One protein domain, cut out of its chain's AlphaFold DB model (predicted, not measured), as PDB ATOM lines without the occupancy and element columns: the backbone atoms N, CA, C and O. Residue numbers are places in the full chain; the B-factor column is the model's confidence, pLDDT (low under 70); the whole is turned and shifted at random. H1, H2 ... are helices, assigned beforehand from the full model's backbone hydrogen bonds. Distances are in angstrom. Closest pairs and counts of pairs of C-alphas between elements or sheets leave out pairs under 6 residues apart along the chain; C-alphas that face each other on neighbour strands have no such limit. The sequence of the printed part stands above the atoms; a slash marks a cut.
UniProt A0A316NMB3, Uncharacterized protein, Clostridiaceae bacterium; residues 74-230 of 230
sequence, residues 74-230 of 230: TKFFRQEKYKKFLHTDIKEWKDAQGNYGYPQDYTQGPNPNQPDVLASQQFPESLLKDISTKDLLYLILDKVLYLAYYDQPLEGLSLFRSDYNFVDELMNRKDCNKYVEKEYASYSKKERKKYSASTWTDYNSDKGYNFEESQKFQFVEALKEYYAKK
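AT A GLANCE: This is residues 74 to 230 of the 230 residues of an uncharacterized protein of Clostridiaceae bacterium (UniProt A0A316NMB3). One long helix, H12, has H7, H9 and H10 packed on it, each crossing it at a wide angle, and H6 and H8 lie nearer the middle of the domain, between this body and an end made of the short helices H1 to H5. That end is loosely set: of its helices H2 and H4 alone touch each other, and the long loop of residues 94 to 114 lies there as well. The printed part has 157 residues with twelve named helices, H1 to H12 in order along the chain, and no named strand; the class is all helix. The whole is compact, with a radius of gyration of the C-alphas of 15.9 A, and its outline is rounded, spanning 46 by 34 by 33 A.

HOW THE PARTS SIT: H1, residues 74 to 78, touches no helix but is near H4, residues 115 to 120; their closest C-alphas, of Phe 77 and Ala 119, are 5.7 A apart. H2, residues 80 to 83, touches H4, the closest C-alphas being those of Tyr 82 and Ala 119 at 6.3 A. H3, residues 90 to 93, is close to but not clearly touching H5, residues 125 to 130, with the C-alphas of Ile 90 and Leu 127 closest at 6.1 A. H5 is likewise near H8, residues 165 to 172, with the C-alphas of Leu 128 and Phe 166 closest at 6.9 A. H6, residues 133 to 142, touches H8 at a steep tilt of 45 degrees, opposite ways; the closest C-alphas, of Thr 133 and Leu 170, are 6.8 A apart. H6 also touches H9, residues 176 to 186, at a steep tilt of 52 degrees, the same way, with the C-alphas of Thr 133 and Cys 176 closest at 6.2 A. H7, residues 153 to 163, and H8 touch only at the corner by their link, with the C-alphas of Arg 161 and Asp 168 closest at 4.9 A. The hub is H12, residues 211 to 228, which touches three helices. With residues 218 to 226 alone it touches H7, about perpendicular at 89 degrees, the C-alphas of Leu 154 and Ala 222 being closest at 5.2 A. It touches H9 at a steep tilt of 46 degrees, opposite ways, with the C-alphas of Val 180 and Val 220 closest at 6.1 A. With residues 213 to 221 alone it touches H10, residues 189 to 196, about perpendicular at 86 degrees, the C-alphas of Tyr 195 and Ser 214 being closest at 4.8 A. H11, residues 200 to 203, touches no helix but is near H12, with the C-alphas of Tyr 203 and Phe 211 closest at 6.0 A. H3 and H12 are apart, for instance. Every O i to N i+4 pair is within hydrogen-bond range in H4 to H10 and H12; H1 has 0 of 1, but 2 of 2 O i to N i+3 pairs, and H2, H3 and H11 are too short for an i+4 pair.

IN THESE COORDINATES: H1 begins at C-alpha 74, (182.568, 352.883, 218.861). H2, H3 and H11 have four residues each, and H4 and H5 six each. H6 measures 14.3 A from first to last C-alpha, H7 15.3 A, H8 10.6 A, H9 15.6 A and H10 10.7 A. H12, 25.6 A long, runs from C-alpha 211 at (208.181, 363.309, 212.333) to C-alpha 228 at (190.367, 377.922, 223.522).

THE WHOLE: The two C-alphas farthest apart are those of Glu 80 and Lys 190, at 49.0 A. The printed part has no cut and ends at Lys 230, the chain's last residue. H3 to H4 is the one long link, with 21 residues. The mean pLDDT of the printed part is 81.7; residues 74 to 76, 107 to 114, 144 to 152 and 200 to 209 are under 70.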
ATOM      1  N   THR A  74     182.326 353.843 217.783       58.78
ATOM      2  CA  THR A  74     182.568 352.883 218.861       58.78
ATOM      3  C   THR A  74     181.433 351.877 219.077       58.78
ATOM      4  O   THR A  74     181.687 350.712 219.381       58.78
ATOM      5  N   LYS A  75     180.165 352.268 218.872       66.25
ATOM      6  CA  LYS A  75     179.029 351.334 218.984       66.25
ATOM      7  C   LYS A  75     179.002 350.314 217.848       66.25
ATOM      8  O   LYS A  75     178.513 349.206 218.061       66.25
ATOM      9  N   PHE A  76     179.516 350.680 216.676       69.69
ATOM     10  CA  PHE A  76     179.569 349.816 215.500       69.69
ATOM     11  C   PHE A  76     180.470 348.600 215.754       69.69
ATOM     12  O   PHE A  76     180.085 347.481 215.417       69.69
ATOM     13  N   PHE A  77     181.583 348.775 216.470       75.38
ATOM     14  CA  PHE A  77     182.505 347.685 216.811       75.38
ATOM     15  C   PHE A  77     182.013 346.726 217.897       75.38
ATOM     16  O   PHE A  77     182.646 345.707 218.149       75.38
ATOM     17  N   ARG A  78     180.850 346.986 218.508       72.06
ATOM     18  CA  ARG A  78     180.233 346.049 219.464       72.06
ATOM     19  C   ARG A  78     179.513 344.874 218.792       72.06
ATOM     20  O   ARG A  78     179.064 343.964 219.488       72.06
ATOM     21  N   GLN A  79     179.401 344.879 217.462       77.75
ATOM     22  CA  GLN A  79     178.869 343.755 216.687       77.75
ATOM     23  C   GLN A  79     179.758 342.509 216.830       77.75
ATOM     24  O   GLN A  79     180.981 342.621 216.859       77.75
ATOM     25  N   GLU A  80     179.150 341.315 216.850       80.38
ATOM     26  CA  GLU A  80     179.857 340.033 217.054       80.38
ATOM     27  C   GLU A  80     181.063 339.844 216.125       80.38
ATOM     28  O   GLU A  80     182.120 339.401 216.569       80.38
ATOM     29  N   LYS A  81     180.944 340.244 214.850       82.25
ATOM     30  CA  LYS A  81     182.022 340.091 213.861       82.25
ATOM     31  C   LYS A  81     183.311 340.842 214.217       82.25
ATOM     32  O   LYS A  81     184.383 340.397 213.812       82.25
ATOM     33  N   TYR A  82     183.215 341.923 214.996       82.81
ATOM     34  CA  TYR A  82     184.361 342.754 215.373       82.81
ATOM     35  C   TYR A  82     184.924 342.438 216.760       82.81
ATOM     36  O   TYR A  82     186.056 342.816 217.048       82.81
ATOM     37  N   LYS A  83     184.193 341.699 217.606       84.25
ATOM     38  CA  LYS A  83     184.632 341.394 218.981       84.25
ATOM     39  C   LYS A  83     185.990 340.706 219.048       84.25
ATOM     40  O   LYS A  83     186.747 340.965 219.971       84.25
ATOM     41  N   LYS A  84     186.299 339.862 218.060       86.44
ATOM     42  CA  LYS A  84     187.579 339.147 217.962       86.44
ATOM     43  C   LYS A  84     188.796 340.062 217.771       86.44
ATOM     44  O   LYS A  84     189.910 339.590 217.935       86.44
ATOM     45  N   PHE A  85     188.586 341.325 217.400       84.81
ATOM     46  CA  PHE A  85     189.648 342.316 217.235       84.81
ATOM     47  C   PHE A  85     189.797 343.230 218.456       84.81
ATOM     48  O   PHE A  85     190.756 343.983 218.520       84.81
ATOM     49  N   LEU A  86     188.860 343.202 219.410       85.38
ATOM     50  CA  LEU A  86     188.872 344.101 220.563       85.38
ATOM     51  C   LEU A  86     189.815 343.591 221.663       85.38
ATOM     52  O   LEU A  86     189.628 342.489 222.180       85.38
ATOM     53  N   HIS A  87     190.727 344.448 222.119       87.81
ATOM     54  CA  HIS A  87     191.538 344.210 223.317       87.81
ATOM     55  C   HIS A  87     190.754 344.573 224.580       87.81
ATOM     56  O   HIS A  87     190.736 345.726 225.016       87.81
ATOM     57  N   THR A  88     190.049 343.594 225.150       87.31
ATOM     58  CA  THR A  88     189.113 343.830 226.266       87.31
ATOM     59  C   THR A  88     189.712 343.632 227.658       87.31
ATOM     60  O   THR A  88     189.175 344.190 228.619       87.31
ATOM     61  N   ASP A  89     190.818 342.892 227.793       89.50
ATOM     62  CA  ASP A  89     191.508 342.720 229.075       89.50
ATOM     63  C   ASP A  89     192.435 343.912 229.346       89.50
ATOM     64  O   ASP A  89     193.425 344.125 228.654       89.50
ATOM     65  N   ILE A  90     192.142 344.680 230.400       88.81
ATOM     66  CA  ILE A  90     192.944 345.844 230.816       88.81
ATOM     67  C   ILE A  90     194.396 345.451 231.129       88.81
ATOM     68  O   ILE A  90     195.287 346.293 231.027       88.81
ATOM     69  N   LYS A  91     194.666 344.195 231.507       90.62
ATOM     70  CA  LYS A  91     196.036 343.735 231.775       90.62
ATOM     71  C   LYS A  91     196.923 343.782 230.534       90.62
ATOM     72  O   LYS A  91     198.114 344.015 230.684       90.62
ATOM     73  N   GLU A  92     196.355 343.614 229.340       91.75
ATOM     74  CA  GLU A  92     197.083 343.750 228.069       91.75
ATOM     75  C   GLU A  92     197.535 345.193 227.816       91.75
ATOM     76  O   GLU A  92     198.492 345.427 227.084       91.75
ATOM     77  N   TRP A  93     196.871 346.158 228.457       91.88
ATOM     78  CA  TRP A  93     197.151 347.587 228.347       91.88
ATOM     79  C   TRP A  93     198.133 348.090 229.407       91.88
ATOM     80  O   TRP A  93     198.256 349.301 229.603       91.88
ATOM     81  N   LYS A  94     198.786 347.189 230.147       91.44
ATOM     82  CA  LYS A  94     199.803 347.537 231.139       91.44
ATOM     83  C   LYS A  94     201.097 346.782 230.871       91.44
ATOM     84  O   LYS A  94     201.084 345.584 230.601       91.44
ATOM     85  N   ASP A  95     202.217 347.486 230.977       89.00
ATOM     86  CA  ASP A  95     203.539 346.869 230.946       89.00
ATOM     87  C   ASP A  95     203.810 346.056 232.229       89.00
ATOM     88  O   ASP A  95     203.029 346.044 233.186       89.00
ATOM     89  N   ALA A  96     204.958 345.375 232.269       88.44
ATOM     90  CA  ALA A  96     205.367 344.584 233.430       88.44
ATOM     91  C   ALA A  96     205.576 345.425 234.707       88.44
ATOM     92  O   ALA A  96     205.634 344.873 235.807       88.44
ATOM     93  N   GLN A  97     205.703 346.746 234.574       90.69
ATOM     94  CA  GLN A  97     205.853 347.710 235.660       90.69
ATOM     95  C   GLN A  97     204.504 348.326 236.081       90.69
ATOM     96  O   GLN A  97     204.450 349.057 237.070       90.69
ATOM     97  N   GLY A  98     203.413 347.999 235.385       89.44
ATOM     98  CA  GLY A  98     202.068 348.501 235.641       89.44
ATOM     99  C   GLY A  98     201.749 349.847 234.985       89.44
ATOM    100  O   GLY A  98     200.670 350.385 235.252       89.44
ATOM    101  N   ASN A  99     202.633 350.391 234.143       90.69
ATOM    102  CA  ASN A  99     202.350 351.602 233.373       90.69
ATOM    103  C   ASN A  99     201.454 351.267 232.188       90.69
ATOM    104  O   ASN A  99     201.560 350.186 231.613       90.69
ATOM    105  N   TYR A 100     200.591 352.205 231.801       91.50
ATOM    106  CA  TYR A 100     199.758 352.013 230.622       91.50
ATOM    107  C   TYR A 100     200.603 351.983 229.345       91.50
ATOM    108  O   TYR A 100     201.468 352.832 229.147       91.50
ATOM    109  N   GLY A 101     200.311 351.019 228.477       89.56
ATOM    110  CA  GLY A 101     200.952 350.827 227.183       89.56
ATOM    111  C   GLY A 101     200.010 350.110 226.221       89.56
ATOM    112  O   GLY A 101     198.966 349.595 226.620       89.56
ATOM    113  N   TYR A 102     200.360 350.100 224.940       88.12
ATOM    114  CA  TYR A 102     199.582 349.373 223.941       88.12
ATOM    115  C   TYR A 102     199.843 347.860 224.023       88.12
ATOM    116  O   TYR A 102     200.991 347.468 224.264       88.12
ATOM    117  N   PRO A 103     198.826 347.015 223.770       87.44
ATOM    118  CA  PRO A 103     199.007 345.573 223.617       87.44
ATOM    119  C   PRO A 103     200.094 345.224 222.588       87.44
ATOM    120  O   PRO A 103     200.332 345.968 221.635       87.44
ATOM    121  N   GLN A 104     200.759 344.079 222.759       81.38
ATOM    122  CA  GLN A 104     201.916 343.692 221.938       81.38
ATOM    123  C   GLN A 104     201.580 343.537 220.442       81.38
ATOM    124  O   GLN A 104     202.418 343.817 219.584       81.38
ATOM    125  N   ASP A 105     200.371 343.085 220.132       78.19
ATOM    126  CA  ASP A 105     199.815 342.895 218.791       78.19
ATOM    127  C   ASP A 105     198.937 344.073 218.331       78.19
ATOM    128  O   ASP A 105     198.298 344.008 217.274       78.19
ATOM    129  N   TYR A 106     198.955 345.187 219.074       78.06
ATOM    130  CA  TYR A 106     198.249 346.400 218.695       78.06
ATOM    131  C   TYR A 106     198.733 346.896 217.332       78.06
ATOM    132  O   TYR A 106     199.893 347.272 217.134       78.06
ATOM    133  N   THR A 107     197.816 346.920 216.372       69.75
ATOM    134  CA  THR A 107     198.133 347.296 214.997       69.75
ATOM    135  C   THR A 107     197.864 348.780 214.788       69.75
ATOM    136  O   THR A 107     196.718 349.204 214.640       69.75
ATOM    137  N   GLN A 108     198.936 349.575 214.720       64.00
ATOM    138  CA  GLN A 108     198.868 350.963 214.263       64.00
ATOM    139  C   GLN A 108     198.691 350.955 212.738       64.00
ATOM    140  O   GLN A 108     199.595 350.594 211.988       64.00
ATOM    141  N   GLY A 109     197.487 351.266 212.268       52.06
ATOM    142  CA  GLY A 109     197.143 351.159 210.851       52.06
ATOM    143  C   GLY A 109     197.502 352.425 210.061       52.06
ATOM    144  O   GLY A 109     196.994 353.486 210.408       52.06
ATOM    145  N   PRO A 110     198.277 352.341 208.957       43.56
ATOM    146  CA  PRO A 110     198.434 353.444 207.997       43.56
ATOM    147  C   PRO A 110     197.201 353.622 207.089       43.56
ATOM    148  O   PRO A 110     197.090 354.619 206.386       43.56
ATOM    149  N   ASN A 111     196.271 352.657 207.105       49.47
ATOM    150  CA  ASN A 111     195.000 352.678 206.380       49.47
ATOM    151  C   ASN A 111     193.836 352.585 207.384       49.47
ATOM    152  O   ASN A 111     193.375 351.480 207.682       49.47
ATOM    153  N   PRO A 112     193.328 353.717 207.900       53.19
ATOM    154  CA  PRO A 112     192.292 353.762 208.938       53.19
ATOM    155  C   PRO A 112     190.889 353.392 208.423       53.19
ATOM    156  O   PRO A 112     189.890 353.735 209.038       53.19
ATOM    157  N   ASN A 113     190.777 352.736 207.267       54.53
ATOM    158  CA  ASN A 113     189.502 352.553 206.566       54.53
ATOM    159  C   ASN A 113     189.058 351.086 206.492       54.53
ATOM    160  O   ASN A 113     188.089 350.787 205.799       54.53
ATOM    161  N   GLN A 114     189.752 350.171 207.178       68.19
ATOM    162  CA  GLN A 114     189.247 348.814 207.380       68.19
ATOM    163  C   GLN A 114     188.588 348.704 208.760       68.19
ATOM    164  O   GLN A 114     189.251 348.985 209.764       68.19
ATOM    165  N   PRO A 115     187.318 348.266 208.835       74.00
ATOM    166  CA  PRO A 115     186.606 348.088 210.095       74.00
ATOM    167  C   PRO A 115     187.369 347.254 211.127       74.00
ATOM    168  O   PRO A 115     187.411 347.615 212.295       74.00
ATOM    169  N   ASP A 116     188.030 346.181 210.698       76.38
ATOM    170  CA  ASP A 116     188.771 345.273 211.580       76.38
ATOM    171  C   ASP A 116     189.968 345.966 212.258       76.38
ATOM    172  O   ASP A 116     190.233 345.754 213.441       76.38
ATOM    173  N   VAL A 117     190.656 346.849 211.525       76.25
ATOM    174  CA  VAL A 117     191.793 347.640 212.027       76.25
ATOM    175  C   VAL A 117     191.316 348.740 212.969       76.25
ATOM    176  O   VAL A 117     191.908 348.961 214.018       76.25
ATOM    177  N   LEU A 118     190.223 349.426 212.632       76.94
ATOM    178  CA  LEU A 118     189.645 350.421 213.534       76.94
ATOM    179  C   LEU A 118     189.075 349.778 214.806       76.94
ATOM    180  O   LEU A 118     189.128 350.395 215.869       76.94
ATOM    181  N   ALA A 119     188.557 348.548 214.718       80.44
ATOM    182  CA  ALA A 119     188.091 347.788 215.870       80.44
ATOM    183  C   ALA A 119     189.238 347.509 216.852       80.44
ATOM    184  O   ALA A 119     189.081 347.780 218.042       80.44
ATOM    185  N   SER A 120     190.402 347.050 216.376       81.69
ATOM    186  CA  SER A 120     191.554 346.772 217.254       81.69
ATOM    187  C   SER A 120     192.147 348.008 217.923       81.69
ATOM    188  O   SER A 120     192.829 347.901 218.941       81.69
ATOM    189  N   GLN A 121     191.824 349.190 217.407       83.25
ATOM    190  CA  GLN A 121     192.263 350.470 217.951       83.25
ATOM    191  C   GLN A 121     191.294 351.050 218.997       83.25
ATOM    192  O   GLN A 121     191.571 352.099 219.574       83.25
ATOM    193  N   GLN A 122     190.165 350.391 219.286       85.50
ATOM    194  CA  GLN A 122     189.229 350.857 220.314       85.50
ATOM    195  C   GLN A 122     189.699 350.481 221.720       85.50
ATOM    196  O   GLN A 122     189.960 349.317 222.017       85.50
ATOM    197  N   PHE A 123     189.719 351.457 222.627       89.44
ATOM    198  CA  PHE A 123     190.074 351.207 224.024       89.44
ATOM    199  C   PHE A 123     188.882 350.583 224.766       89.44
ATOM    200  O   PHE A 123     187.740 350.992 224.537       89.44
ATOM    201  N   PRO A 124     189.080 349.627 225.686       89.69
ATOM    202  CA  PRO A 124     187.967 349.084 226.454       89.69
ATOM    203  C   PRO A 124     187.339 350.160 227.355       89.69
ATOM    204  O   PRO A 124     188.032 350.957 227.985       89.69
ATOM    205  N   GLU A 125     186.004 350.181 227.464       87.94
ATOM    206  CA  GLU A 125     185.288 351.188 228.276       87.94
ATOM    207  C   GLU A 125     185.716 351.180 229.751       87.94
ATOM    208  O   GLU A 125     185.680 352.210 230.421       87.94
ATOM    209  N   SER A 126     186.097 350.014 230.272       89.88
ATOM    210  CA  SER A 126     186.603 349.859 231.634       89.88
ATOM    211  C   SER A 126     187.956 350.550 231.822       89.88
ATOM    212  O   SER A 126     188.128 351.249 232.817       89.88
ATOM    213  N   LEU A 127     188.865 350.446 230.844       92.81
ATOM    214  CA  LEU A 127     190.120 351.204 230.824       92.81
ATOM    215  C   LEU A 127     189.838 352.703 230.793       92.81
ATOM    216  O   LEU A 127     190.373 353.431 231.619       92.81
ATOM    217  N   LEU A 128     188.964 353.159 229.890       92.50
ATOM    218  CA  LEU A 128     188.621 354.578 229.747       92.50
ATOM    219  C   LEU A 128     188.022 355.194 231.017       92.50
ATOM    220  O   LEU A 128     188.144 356.397 231.213       92.50
ATOM    221  N   LYS A 129     187.392 354.403 231.887       88.25
ATOM    222  CA  LYS A 129     186.867 354.877 233.179       88.25
ATOM    223  C   LYS A 129     187.917 354.886 234.294       88.25
ATOM    224  O   LYS A 129     187.782 355.676 235.221       88.25
ATOM    225  N   ASP A 130     188.918 354.012 234.215       90.44
ATOM    226  CA  ASP A 130     189.942 353.806 235.251       90.44
ATOM    227  C   ASP A 130     191.192 354.678 235.033       90.44
ATOM    228  O   ASP A 130     191.766 355.217 235.978       90.44
ATOM    229  N   ILE A 131     191.599 354.862 233.774       95.12
ATOM    230  CA  ILE A 131     192.816 355.591 233.412       95.12
ATOM    231  C   ILE A 131     192.704 357.087 233.731       95.12
ATOM    232  O   ILE A 131     191.708 357.743 233.403       95.12
ATOM    233  N   SER A 132     193.757 357.667 234.315       96.00
ATOM    234  CA  SER A 132     193.813 359.105 234.602       96.00
ATOM    235  C   SER A 132     193.870 359.941 233.316       96.00
ATOM    236  O   SER A 132     194.283 359.461 232.265       96.00
ATOM    237  N   THR A 133     193.462 361.215 233.366       97.00
ATOM    238  CA  THR A 133     193.500 362.101 232.181       97.00
ATOM    239  C   THR A 133     194.919 362.303 231.665       97.00
ATOM    240  O   THR A 133     195.141 362.361 230.459       97.00
ATOM    241  N   LYS A 134     195.883 362.358 232.590       96.25
ATOM    242  CA  LYS A 134     197.310 362.430 232.285       96.25
ATOM    243  C   LYS A 134     197.760 361.200 231.495       96.25
ATOM    244  O   LYS A 134     198.362 361.343 230.439       96.25
ATOM    245  N   ASP A 135     197.469 360.012 232.017       95.44
ATOM    246  CA  ASP A 135     197.951 358.764 231.423       95.44
ATOM    247  C   ASP A 135     197.228 358.462 230.111       95.44
ATOM    248  O   ASP A 135     197.851 357.963 229.185       95.44
ATOM    249  N   LEU A 136     195.952 358.847 229.985       94.81
ATOM    250  CA  LEU A 136     195.225 358.768 228.720       94.81
ATOM    251  C   LEU A 136     195.878 359.641 227.644       94.81
ATOM    252  O   LEU A 136     196.112 359.164 226.539       94.81
ATOM    253  N   LEU A 137     196.199 360.900 227.968       94.38
ATOM    254  CA  LEU A 137     196.897 361.794 227.043       94.38
ATOM    255  C   LEU A 137     198.248 361.202 226.624       94.38
ATOM    256  O   LEU A 137     198.541 361.157 225.434       94.38
ATOM    257  N   TYR A 138     199.051 360.713 227.573       92.06
ATOM    258  CA  TYR A 138     200.360 360.143 227.250       92.06
ATOM    259  C   TYR A 138     200.284 358.842 226.465       92.06
ATOM    260  O   TYR A 138     201.077 358.662 225.547       92.06
ATOM    261  N   LEU A 139     199.313 357.981 226.765       90.50
ATOM    262  CA  LEU A 139     199.078 356.775 225.986       90.50
ATOM    263  C   LEU A 139     198.751 357.141 224.532       90.50
ATOM    264  O   LEU A 139     199.375 356.616 223.626       90.50
ATOM    265  N   ILE A 140     197.874 358.123 224.298       89.44
ATOM    266  CA  ILE A 140     197.548 358.603 222.942       89.44
ATOM    267  C   ILE A 140     198.779 359.168 222.218       89.44
ATOM    268  O   ILE A 140     198.952 358.947 221.018       89.44
ATOM    269  N   LEU A 141     199.632 359.902 222.936       88.31
ATOM    270  CA  LEU A 141     200.854 360.475 222.374       88.31
ATOM    271  C   LEU A 141     201.935 359.420 222.091       88.31
ATOM    272  O   LEU A 141     202.765 359.661 221.223       88.31
ATOM    273  N   ASP A 142     201.933 358.262 222.756       84.69
ATOM    274  CA  ASP A 142     202.917 357.187 222.533       84.69
ATOM    275  C   ASP A 142     202.775 356.519 221.151       84.69
ATOM    276  O   ASP A 142     203.766 356.145 220.526       84.69
ATOM    277  N   LYS A 143     201.553 356.429 220.611       75.12
ATOM    278  CA  LYS A 143     201.295 355.905 219.254       75.12
ATOM    279  C   LYS A 143     200.531 356.904 218.407       75.12
ATOM    280  O   LYS A 143     199.476 356.577 217.860       75.12
ATOM    281  N   VAL A 144     201.079 358.116 218.318       65.19
ATOM    282  CA  VAL A 144     200.433 359.267 217.679       65.19
ATOM    283  C   VAL A 144     199.643 358.888 216.435       65.19
ATOM    284  O   VAL A 144     200.159 358.292 215.487       65.19
ATOM    285  N   LEU A 145     198.385 359.309 216.441       64.38
ATOM    286  CA  LEU A 145     197.532 359.296 215.271       64.38
ATOM    287  C   LEU A 145     198.050 360.360 214.294       64.38
ATOM    288  O   LEU A 145     198.145 361.534 214.646       64.38
ATOM    289  N   TYR A 146     198.426 359.953 213.084       64.69
ATOM    290  CA  TYR A 146     199.066 360.823 212.096       64.69
ATOM    291  C   TYR A 146     198.129 361.953 211.624       64.69
ATOM    292  O   TYR A 146     197.423 361.812 210.628       64.69
ATOM    293  N   LEU A 147     198.125 363.094 212.323       60.16
ATOM    294  CA  LEU A 147     197.403 364.303 211.907       60.16
ATOM    295  C   LEU A 147     197.966 364.907 210.614       60.16
ATOM    296  O   LEU A 147     197.248 365.625 209.931       60.16
ATOM    297  N   ALA A 148     199.213 364.595 210.250       54.22
ATOM    298  CA  ALA A 148     199.902 365.101 209.060       54.22
ATOM    299  C   ALA A 148     199.209 364.788 207.733       54.22
ATOM    300  O   ALA A 148     199.565 365.391 206.723       54.22
ATOM    301  N   TYR A 149     198.262 363.849 207.711       58.31
ATOM    302  CA  TYR A 149     197.427 363.609 206.536       58.31
ATOM    303  C   TYR A 149     196.402 364.726 206.289       58.31
ATOM    304  O   TYR A 149     195.773 364.739 205.233       58.31
ATOM    305  N   TYR A 150     196.237 365.658 207.232       62.44
ATOM    306  CA  TYR A 150     195.287 366.758 207.157       62.44
ATOM    307  C   TYR A 150     196.010 368.102 207.109       62.44
ATOM    308  O   TYR A 150     196.837 368.411 207.966       62.44
ATOM    309  N   ASP A 151     195.633 368.939 206.142       61.41
ATOM    310  CA  ASP A 151     196.154 370.306 206.009       61.41
ATOM    311  C   ASP A 151     195.732 371.213 207.181       61.41
ATOM    312  O   ASP A 151     196.332 372.265 207.406       61.41
ATOM    313  N   GLN A 152     194.692 370.822 207.928       69.00
ATOM    314  CA  GLN A 152     194.172 371.522 209.102       69.00
ATOM    315  C   GLN A 152     194.133 370.576 210.321       69.00
ATOM    316  O   GLN A 152     193.280 369.684 210.382       69.00
ATOM    317  N   PRO A 153     194.996 370.772 211.338       72.38
ATOM    318  CA  PRO A 153     195.058 369.898 212.517       72.38
ATOM    319  C   PRO A 153     193.734 369.759 213.285       72.38
ATOM    320  O   PRO A 153     193.421 368.679 213.785       72.38
ATOM    321  N   LEU A 154     192.919 370.820 213.351       74.94
ATOM    322  CA  LEU A 154     191.589 370.774 213.978       74.94
ATOM    323  C   LEU A 154     190.585 369.888 213.227       74.94
ATOM    324  O   LEU A 154     189.721 369.263 213.853       74.94
ATOM    325  N   GLU A 155     190.678 369.829 211.899       72.38
ATOM    326  CA  GLU A 155     189.846 368.935 211.089       72.38
ATOM    327  C   GLU A 155     190.268 367.481 211.316       72.38
ATOM    328  O   GLU A 155     189.419 366.629 211.583       72.38
ATOM    329  N   GLY A 156     191.579 367.215 211.344       74.12
ATOM    330  CA  GLY A 156     192.115 365.899 211.694       74.12
ATOM    331  C   GLY A 156     191.701 365.443 213.098       74.12
ATOM    332  O   GLY A 156     191.253 364.311 213.275       74.12
ATOM    333  N   LEU A 157     191.745 366.339 214.092       78.56
ATOM    334  CA  LEU A 157     191.277 366.052 215.453       78.56
ATOM    335  C   LEU A 157     189.781 365.699 215.482       78.56
ATOM    336  O   LEU A 157     189.371 364.785 216.199       78.56
ATOM    337  N   SER A 158     188.966 366.398 214.691       74.81
ATOM    338  CA  SER A 158     187.526 366.139 214.577       74.81
ATOM    339  C   SER A 158     187.232 364.753 213.999       74.81
ATOM    340  O   SER A 158     186.334 364.064 214.486       74.81
ATOM    341  N   LEU A 159     188.014 364.316 213.011       73.38
ATOM    342  CA  LEU A 159     187.916 362.974 212.434       73.38
ATOM    343  C   LEU A 159     188.389 361.903 213.420       73.38
ATOM    344  O   LEU A 159     187.666 360.940 213.668       73.38
ATOM    345  N   PHE A 160     189.522 362.105 214.090       78.38
ATOM    346  CA  PHE A 160     189.993 361.171 215.116       78.38
ATOM    347  C   PHE A 160     189.021 361.020 216.278       78.38
ATOM    348  O   PHE A 160     188.807 359.907 216.753       78.38
ATOM    349  N   ARG A 161     188.361 362.103 216.688       80.25
ATOM    350  CA  ARG A 161     187.280 362.042 217.674       80.25
ATOM    351  C   ARG A 161     186.143 361.107 217.237       80.25
ATOM    352  O   ARG A 161     185.522 360.470 218.083       80.25
ATOM    353  N   SER A 162     185.846 361.039 215.941       73.12
ATOM    354  CA  SER A 162     184.792 360.165 215.413       73.12
ATOM    355  C   SER A 162     185.216 358.697 215.312       73.12
ATOM    356  O   SER A 162     184.398 357.815 215.580       73.12
ATOM    357  N   ASP A 163     186.487 358.441 214.991       73.94
ATOM    358  CA  ASP A 163     187.025 357.096 214.760       73.94
ATOM    359  C   ASP A 163     187.460 356.383 216.050       73.94
ATOM    360  O   ASP A 163     187.385 355.155 216.133       73.94
ATOM    361  N   TYR A 164     187.873 357.135 217.074       81.12
ATOM    362  CA  TYR A 164     188.517 356.597 218.273       81.12
ATOM    363  C   TYR A 164     187.805 357.033 219.558       81.12
ATOM    364  O   TYR A 164     187.794 358.219 219.903       81.12
ATOM    365  N   ASN A 165     187.267 356.074 220.331       83.81
ATOM    366  CA  ASN A 165     186.626 356.376 221.626       83.81
ATOM    367  C   ASN A 165     187.523 357.154 222.584       83.81
ATOM    368  O   ASN A 165     187.030 358.006 223.315       83.81
ATOM    369  N   PHE A 166     188.812 356.839 222.623       88.00
ATOM    370  CA  PHE A 166     189.736 357.432 223.579       88.00
ATOM    371  C   PHE A 166     189.970 358.927 223.320       88.00
ATOM    372  O   PHE A 166     190.195 359.671 224.274       88.00
ATOM    373  N   VAL A 167     189.861 359.388 222.065       88.00
ATOM    374  CA  VAL A 167     189.949 360.817 221.722       88.00
ATOM    375  C   VAL A 167     188.685 361.543 222.172       88.00
ATOM    376  O   VAL A 167     188.783 362.593 222.806       88.00
ATOM    377  N   ASP A 168     187.501 360.979 221.907       86.25
ATOM    378  CA  ASP A 168     186.241 361.559 222.395       86.25
ATOM    379  C   ASP A 168     186.187 361.604 223.928       86.25
ATOM    380  O   ASP A 168     185.866 362.647 224.500       86.25
ATOM    381  N   GLU A 169     186.578 360.516 224.595       91.31
ATOM    382  CA  GLU A 169     186.691 360.453 226.051       91.31
ATOM    383  C   GLU A 169     187.631 361.546 226.570       91.31
ATOM    384  O   GLU A 169     187.212 362.375 227.379       91.31
ATOM    385  N   LEU A 170     188.866 361.625 226.054       93.06
ATOM    386  CA  LEU A 170     189.837 362.648 226.449       93.06
ATOM    387  C   LEU A 170     189.256 364.064 226.304       93.06
ATOM    388  O   LEU A 170     189.365 364.873 227.226       93.06
ATOM    389  N   MET A 171     188.606 364.362 225.176       90.56
ATOM    390  CA  MET A 171     188.042 365.686 224.893       90.56
ATOM    391  C   MET A 171     186.868 366.062 225.817       90.56
ATOM    392  O   MET A 171     186.626 367.251 226.078       90.56
ATOM    393  N   ASN A 172     186.145 365.066 226.333       90.00
ATOM    394  CA  ASN A 172     185.006 365.248 227.233       90.00
ATOM    395  C   ASN A 172     185.403 365.328 228.720       90.00
ATOM    396  O   ASN A 172     184.589 365.767 229.543       90.00
ATOM    397  N   ARG A 173     186.645 364.989 229.088       93.75
ATOM    398  CA  ARG A 173     187.136 365.115 230.468       93.75
ATOM    399  C   ARG A 173     187.337 366.574 230.875       93.75
ATOM    400  O   ARG A 173     188.010 367.352 230.199       93.75
ATOM    401  N   LYS A 174     186.769 366.947 232.028       93.69
ATOM    402  CA  LYS A 174     186.762 368.334 232.541       93.69
ATOM    403  C   LYS A 174     188.159 368.888 232.822       93.69
ATOM    404  O   LYS A 174     188.372 370.090 232.713       93.69
ATOM    405  N   ASP A 175     189.094 368.028 233.211       96.38
ATOM    406  CA  ASP A 175     190.461 368.394 233.571       96.38
ATOM    407  C   ASP A 175     191.455 368.262 232.405       96.38
ATOM    408  O   ASP A 175     192.632 368.562 232.583       96.38
ATOM    409  N   CYS A 176     191.006 367.874 231.208       95.62
ATOM    410  CA  CYS A 176     191.878 367.649 230.055       95.62
ATOM    411  C   CYS A 176     192.680 368.893 229.655       95.62
ATOM    412  O   CYS A 176     193.902 368.812 229.530       95.62
ATOM    413  N   ASN A 177     192.038 370.067 229.581       96.19
ATOM    414  CA  ASN A 177     192.718 371.310 229.201       96.19
ATOM    415  C   ASN A 177     193.938 371.619 230.095       96.19
ATOM    416  O   ASN A 177     194.968 372.086 229.624       96.19
ATOM    417  N   LYS A 178     193.873 371.276 231.390       97.00
ATOM    418  CA  LYS A 178     194.999 371.446 232.324       97.00
ATOM    419  C   LYS A 178     196.226 370.631 231.907       97.00
ATOM    420  O   LYS A 178     197.346 371.085 232.119       97.00
ATOM    421  N   TYR A 179     196.035 369.416 231.399       97.75
ATOM    422  CA  TYR A 179     197.135 368.550 230.967       97.75
ATOM    423  C   TYR A 179     197.627 368.920 229.570       97.75
ATOM    424  O   TYR A 179     198.834 368.950 229.360       97.75
ATOM    425  N   VAL A 180     196.721 369.310 228.672       96.44
ATOM    426  CA  VAL A 180     197.067 369.838 227.344       96.44
ATOM    427  C   VAL A 180     197.938 371.091 227.454       96.44
ATOM    428  O   VAL A 180     198.979 371.161 226.810       96.44
ATOM    429  N   GLU A 181     197.584 372.052 228.313       97.00
ATOM    430  CA  GLU A 181     198.396 373.261 228.532       97.00
ATOM    431  C   GLU A 181     199.780 372.938 229.109       97.00
ATOM    432  O   GLU A 181     200.779 373.536 228.710       97.00
ATOM    433  N   LYS A 182     199.864 371.965 230.026       97.44
ATOM    434  CA  LYS A 182     201.150 371.506 230.574       97.44
ATOM    435  C   LYS A 182     202.027 370.866 229.507       97.44
ATOM    436  O   LYS A 182     203.217 371.160 229.466       97.44
ATOM    437  N   GLU A 183     201.443 370.023 228.664       96.50
ATOM    438  CA  GLU A 183     202.174 369.361 227.590       96.50
ATOM    439  C   GLU A 183     202.603 370.369 226.525       96.50
ATOM    440  O   GLU A 183     203.765 370.426 226.159       96.50
ATOM    441  N   TYR A 184     201.726 371.286 226.117       96.19
ATOM    442  CA  TYR A 184     202.092 372.372 225.207       96.19
ATOM    443  C   TYR A 184     203.228 373.239 225.774       96.19
ATOM    444  O   TYR A 184     204.119 373.684 225.044       96.19
ATOM    445  N   ALA A 185     203.213 373.479 227.089       96.94
ATOM    446  CA  ALA A 185     204.244 374.235 227.781       96.94
ATOM    447  C   ALA A 185     205.608 373.521 227.826       96.94
ATOM    448  O   ALA A 185     206.618 374.222 227.935       96.94
ATOM    449  N   SER A 186     205.647 372.186 227.716       96.81
ATOM    450  CA  SER A 186     206.878 371.378 227.755       96.81
ATOM    451  C   SER A 186     207.778 371.642 226.540       96.81
ATOM    452  O   SER A 186     209.000 371.686 226.674       96.81
ATOM    453  N   TYR A 187     207.179 371.938 225.382       94.44
ATOM    454  CA  TYR A 187     207.889 372.327 224.166       94.44
ATOM    455  C   TYR A 187     208.451 373.749 224.278       94.44
ATOM    456  O   TYR A 187     207.742 374.696 224.643       94.44
ATOM    457  N   SER A 188     209.705 373.957 223.884       95.69
ATOM    458  CA  SER A 188     210.323 375.283 223.802       95.69
ATOM    459  C   SER A 188     209.703 376.141 222.692       95.69
ATOM    460  O   SER A 188     209.168 375.644 221.704       95.69
ATOM    461  N   LYS A 189     209.856 377.470 222.774       94.44
ATOM    462  CA  LYS A 189     209.381 378.395 221.723       94.44
ATOM    463  C   LYS A 189     209.912 378.042 220.322       94.44
ATOM    464  O   LYS A 189     209.211 378.245 219.332       94.44
ATOM    465  N   LYS A 190     211.149 377.536 220.237       91.44
ATOM    466  CA  LYS A 190     211.776 377.119 218.974       91.44
ATOM    467  C   LYS A 190     211.124 375.848 218.426       91.44
ATOM    468  O   LYS A 190     210.867 375.790 217.227       91.44
ATOM    469  N   GLU A 191     210.847 374.875 219.289       91.81
ATOM    470  CA  GLU A 191     210.165 373.629 218.922       91.81
ATOM    471  C   GLU A 191     208.740 373.886 218.462       91.81
ATOM    472  O   GLU A 191     208.399 373.458 217.370       91.81
ATOM    473  N   ARG A 192     207.958 374.686 219.198       92.25
ATOM    474  CA  ARG A 192     206.590 375.044 218.789       92.25
ATOM    475  C   ARG A 192     206.572 375.637 217.383       92.25
ATOM    476  O   ARG A 192     205.890 375.132 216.507       92.25
ATOM    477  N   LYS A 193     207.426 376.636 217.115       89.06
ATOM    478  CA  LYS A 193     207.531 377.240 215.775       89.06
ATOM    479  C   LYS A 193     207.928 376.225 214.694       89.06
ATOM    480  O   LYS A 193     207.446 376.324 213.571       89.06
ATOM    481  N   LYS A 194     208.839 375.302 215.013       86.62
ATOM    482  CA  LYS A 194     209.303 374.258 214.091       86.62
ATOM    483  C   LYS A 194     208.172 373.268 213.780       86.62
ATOM    484  O   LYS A 194     207.905 373.004 212.613       86.62
ATOM    485  N   TYR A 195     207.515 372.745 214.809       86.88
ATOM    486  CA  TYR A 195     206.537 371.669 214.698       86.88
ATOM    487  C   TYR A 195     205.165 372.142 214.200       86.88
ATOM    488  O   TYR A 195     204.570 371.445 213.384       86.88
ATOM    489  N   SER A 196     204.705 373.349 214.559       84.81
ATOM    490  CA  SER A 196     203.456 373.916 214.010       84.81
ATOM    491  C   SER A 196     203.483 374.016 212.481       84.81
ATOM    492  O   SER A 196     202.465 373.824 211.829       84.81
ATOM    493  N   ALA A 197     204.646 374.321 211.897       77.38
ATOM    494  CA  ALA A 197     204.794 374.545 210.458       77.38
ATOM    495  C   ALA A 197     205.133 373.275 209.656       77.38
ATOM    496  O   ALA A 197     205.327 373.372 208.449       77.38
ATOM    497  N   SER A 198     205.257 372.118 210.314       74.25
ATOM    498  CA  SER A 198     205.715 370.880 209.673       74.25
ATOM    499  C   SER A 198     204.601 370.217 208.862       74.25
ATOM    500  O   SER A 198     203.534 369.916 209.400       74.25
ATOM    501  N   THR A 199     204.859 369.929 207.590       70.00
ATOM    502  CA  THR A 199     203.908 369.244 206.697       70.00
ATOM    503  C   THR A 199     204.362 367.825 206.347       70.00
ATOM    504  O   THR A 199     205.527 367.471 206.523       70.00
ATOM    505  N   TRP A 200     203.467 367.019 205.755       63.34
ATOM    506  CA  TRP A 200     203.818 365.696 205.217       63.34
ATOM    507  C   TRP A 200     205.027 365.720 204.261       63.34
ATOM    508  O   TRP A 200     205.845 364.798 204.228       63.34
ATOM    509  N   THR A 201     205.168 366.797 203.485       63.12
ATOM    510  CA  THR A 201     206.270 366.976 202.531       63.12
ATOM    511  C   THR A 201     207.597 367.316 203.205       63.12
ATOM    512  O   THR A 201     208.641 366.901 202.701       63.12
ATOM    513  N   ASP A 202     207.587 367.982 204.363       62.62
ATOM    514  CA  ASP A 202     208.804 368.239 205.140       62.62
ATOM    515  C   ASP A 202     209.411 366.946 205.708       62.62
ATOM    516  O   ASP A 202     210.636 366.833 205.795       62.62
ATOM    517  N   TYR A 203     208.583 365.949 206.032       60.00
ATOM    518  CA  TYR A 203     209.041 364.670 206.592       60.00
ATOM    519  C   TYR A 203     209.712 363.752 205.568       60.00
ATOM    520  O   TYR A 203     210.584 362.972 205.934       60.00
ATOM    521  N   ASN A 204     209.363 363.882 204.285       56.56
ATOM    522  CA  ASN A 204     210.031 363.170 203.189       56.56
ATOM    523  C   ASN A 204     211.306 363.881 202.701       56.56
ATOM    524  O   ASN A 204     211.869 363.512 201.672       56.56
ATOM    525  N   SER A 205     211.755 364.921 203.411       55.25
ATOM    526  CA  SER A 205     212.987 365.639 203.099       55.25
ATOM    527  C   SER A 205     214.104 365.267 204.077       55.25
ATOM    528  O   SER A 205     213.861 365.124 205.274       55.25
ATOM    529  N   ASP A 206     215.352 365.193 203.599       54.00
ATOM    530  CA  ASP A 206     216.571 364.893 204.386       54.00
ATOM    531  C   ASP A 206     216.923 365.958 205.460       54.00
ATOM    532  O   ASP A 206     218.060 366.077 205.916       54.00
ATOM    533  N   LYS A 207     215.961 366.780 205.895       58.62
ATOM    534  CA  LYS A 207     216.159 367.934 206.787       58.62
ATOM    535  C   LYS A 207     216.203 367.589 208.284       58.62
ATOM    536  O   LYS A 207     216.196 368.502 209.111       58.62
ATOM    537  N   GLY A 208     216.235 366.310 208.666       56.97
ATOM    538  CA  GLY A 208     216.343 365.899 210.076       56.97
ATOM    539  C   GLY A 208     215.137 366.305 210.940       56.97
ATOM    540  O   GLY A 208     215.285 366.665 212.112       56.97
ATOM    541  N   TYR A 209     213.932 366.311 210.365       66.38
ATOM    542  CA  TYR A 209     212.698 366.493 211.126       66.38
ATOM    543  C   TYR A 209     212.341 365.204 211.870       66.38
ATOM    544  O   TYR A 209     212.229 364.144 211.264       66.38
ATOM    545  N   ASN A 210     212.137 365.297 213.191       78.69
ATOM    546  CA  ASN A 210     211.527 364.206 213.943       78.69
ATOM    547  C   ASN A 210     210.020 364.247 213.675       78.69
ATOM    548  O   ASN A 210     209.306 365.078 214.245       78.69
ATOM    549  N   PHE A 211     209.577 363.402 212.743       77.75
ATOM    550  CA  PHE A 211     208.181 363.309 212.333       77.75
ATOM    551  C   PHE A 211     207.270 363.044 213.527       77.75
ATOM    552  O   PHE A 211     206.330 363.798 213.757       77.75
ATOM    553  N   GLU A 212     207.606 362.039 214.329       79.88
ATOM    554  CA  GLU A 212     206.810 361.595 215.469       79.88
ATOM    555  C   GLU A 212     206.576 362.723 216.482       79.88
ATOM    556  O   GLU A 212     205.435 363.015 216.829       79.88
ATOM    557  N   GLU A 213     207.632 363.435 216.880       85.75
ATOM    558  CA  GLU A 213     207.517 364.563 217.816       85.75
ATOM    559  C   GLU A 213     206.711 365.731 217.247       85.75
ATOM    560  O   GLU A 213     205.962 366.394 217.966       85.75
ATOM    561  N   SER A 214     206.811 365.959 215.937       83.62
ATOM    562  CA  SER A 214     206.005 366.980 215.268       83.62
ATOM    563  C   SER A 214     204.521 366.605 215.303       83.62
ATOM    564  O   SER A 214     203.678 367.461 215.560       83.62
ATOM    565  N   GLN A 215     204.200 365.319 215.119       83.19
ATOM    566  CA  GLN A 215     202.830 364.812 215.207       83.19
ATOM    567  C   GLN A 215     202.267 364.898 216.629       83.19
ATOM    568  O   GLN A 215     201.134 365.353 216.798       83.19
ATOM    569  N   LYS A 216     203.056 364.530 217.652       88.44
ATOM    570  CA  LYS A 216     202.678 364.705 219.069       88.44
ATOM    571  C   LYS A 216     202.301 366.154 219.334       88.44
ATOM    572  O   LYS A 216     201.209 366.442 219.822       88.44
ATOM    573  N   PHE A 217     203.188 367.068 218.943       90.38
ATOM    574  CA  PHE A 217     202.982 368.490 219.151       90.38
ATOM    575  C   PHE A 217     201.734 369.010 218.426       90.38
ATOM    576  O   PHE A 217     200.930 369.705 219.039       90.38
ATOM    577  N   GLN A 218     201.535 368.658 217.153       87.38
ATOM    578  CA  GLN A 218     200.367 369.097 216.378       87.38
ATOM    579  C   GLN A 218     199.047 368.595 216.981       87.38
ATOM    580  O   GLN A 218     198.055 369.324 216.970       87.38
ATOM    581  N   PHE A 219     199.033 367.396 217.569       89.31
ATOM    582  CA  PHE A 219     197.867 366.884 218.294       89.31
ATOM    583  C   PHE A 219     197.580 367.691 219.563       89.31
ATOM    584  O   PHE A 219     196.441 368.098 219.801       89.31
ATOM    585  N   VAL A 220     198.619 367.994 220.344       93.06
ATOM    586  CA  VAL A 220     198.514 368.849 221.537       93.06
ATOM    587  C   VAL A 220     198.071 370.270 221.165       93.06
ATOM    588  O   VAL A 220     197.217 370.847 221.839       93.06
ATOM    589  N   GLU A 221     198.607 370.834 220.084       91.50
ATOM    590  CA  GLU A 221     198.249 372.162 219.583       91.50
ATOM    591  C   GLU A 221     196.786 372.219 219.122       91.50
ATOM    592  O   GLU A 221     196.066 373.141 219.515       91.50
ATOM    593  N   ALA A 222     196.310 371.204 218.396       89.19
ATOM    594  CA  ALA A 222     194.909 371.098 217.991       89.19
ATOM    595  C   ALA A 222     193.963 370.987 219.200       89.19
ATOM    596  O   ALA A 222     192.939 371.670 219.252       89.19
ATOM    597  N   LEU A 223     194.310 370.174 220.207       91.62
ATOM    598  CA  LEU A 223     193.538 370.084 221.452       91.62
ATOM    599  C   LEU A 223     193.494 371.429 222.186       91.62
ATOM    600  O   LEU A 223     192.437 371.841 222.665       91.62
ATOM    601  N   LYS A 224     194.626 372.135 222.255       93.06
ATOM    602  CA  LYS A 224     194.710 373.455 222.883       93.06
ATOM    603  C   LYS A 224     193.827 374.472 222.162       93.06
ATOM    604  O   LYS A 224     193.107 375.231 222.809       93.06
ATOM    605  N   GLU A 225     193.852 374.483 220.832       90.19
ATOM    606  CA  GLU A 225     192.989 375.353 220.032       90.19
ATOM    607  C   GLU A 225     191.503 375.008 220.218       90.19
ATOM    608  O   GLU A 225     190.679 375.913 220.357       90.19
ATOM    609  N   TYR A 226     191.156 373.719 220.294       88.50
ATOM    610  CA  TYR A 226     189.796 373.269 220.596       88.50
ATOM    611  C   TYR A 226     189.295 373.826 221.937       88.50
ATOM    612  O   TYR A 226     188.207 374.398 221.996       88.50
ATOM    613  N   TYR A 227     190.089 373.717 223.006       88.38
ATOM    614  CA  TYR A 227     189.698 374.223 224.325       88.38
ATOM    615  C   TYR A 227     189.673 375.749 224.419       88.38
ATOM    616  O   TYR A 227     188.912 376.278 225.222       88.38
ATOM    617  N   ALA A 228     190.443 376.464 223.597       86.56
ATOM    618  CA  ALA A 228     190.367 377.922 223.522       86.56
ATOM    619  C   ALA A 228     189.053 378.426 222.890       86.56
ATOM    620  O   ALA A 228     188.684 379.581 223.094       86.56
ATOM    621  N   LYS A 229     188.366 377.579 222.109       82.00
ATOM    622  CA  LYS A 229     187.103 377.895 221.418       82.00
ATOM    623  C   LYS A 229     185.849 377.400 222.155       82.00
ATOM    624  O   LYS A 229     184.747 377.689 221.693       82.00
ATOM    625  N   LYS A 230     186.008 376.630 223.234       71.19
ATOM    626  CA  LYS A 230     184.925 376.001 224.008       71.19
ATOM    627  C   LYS A 230     184.517 376.860 225.198       71.19
ATOM    628  O   LYS A 230     183.300 376.889 225.481       71.19
TER     629      LYS A 230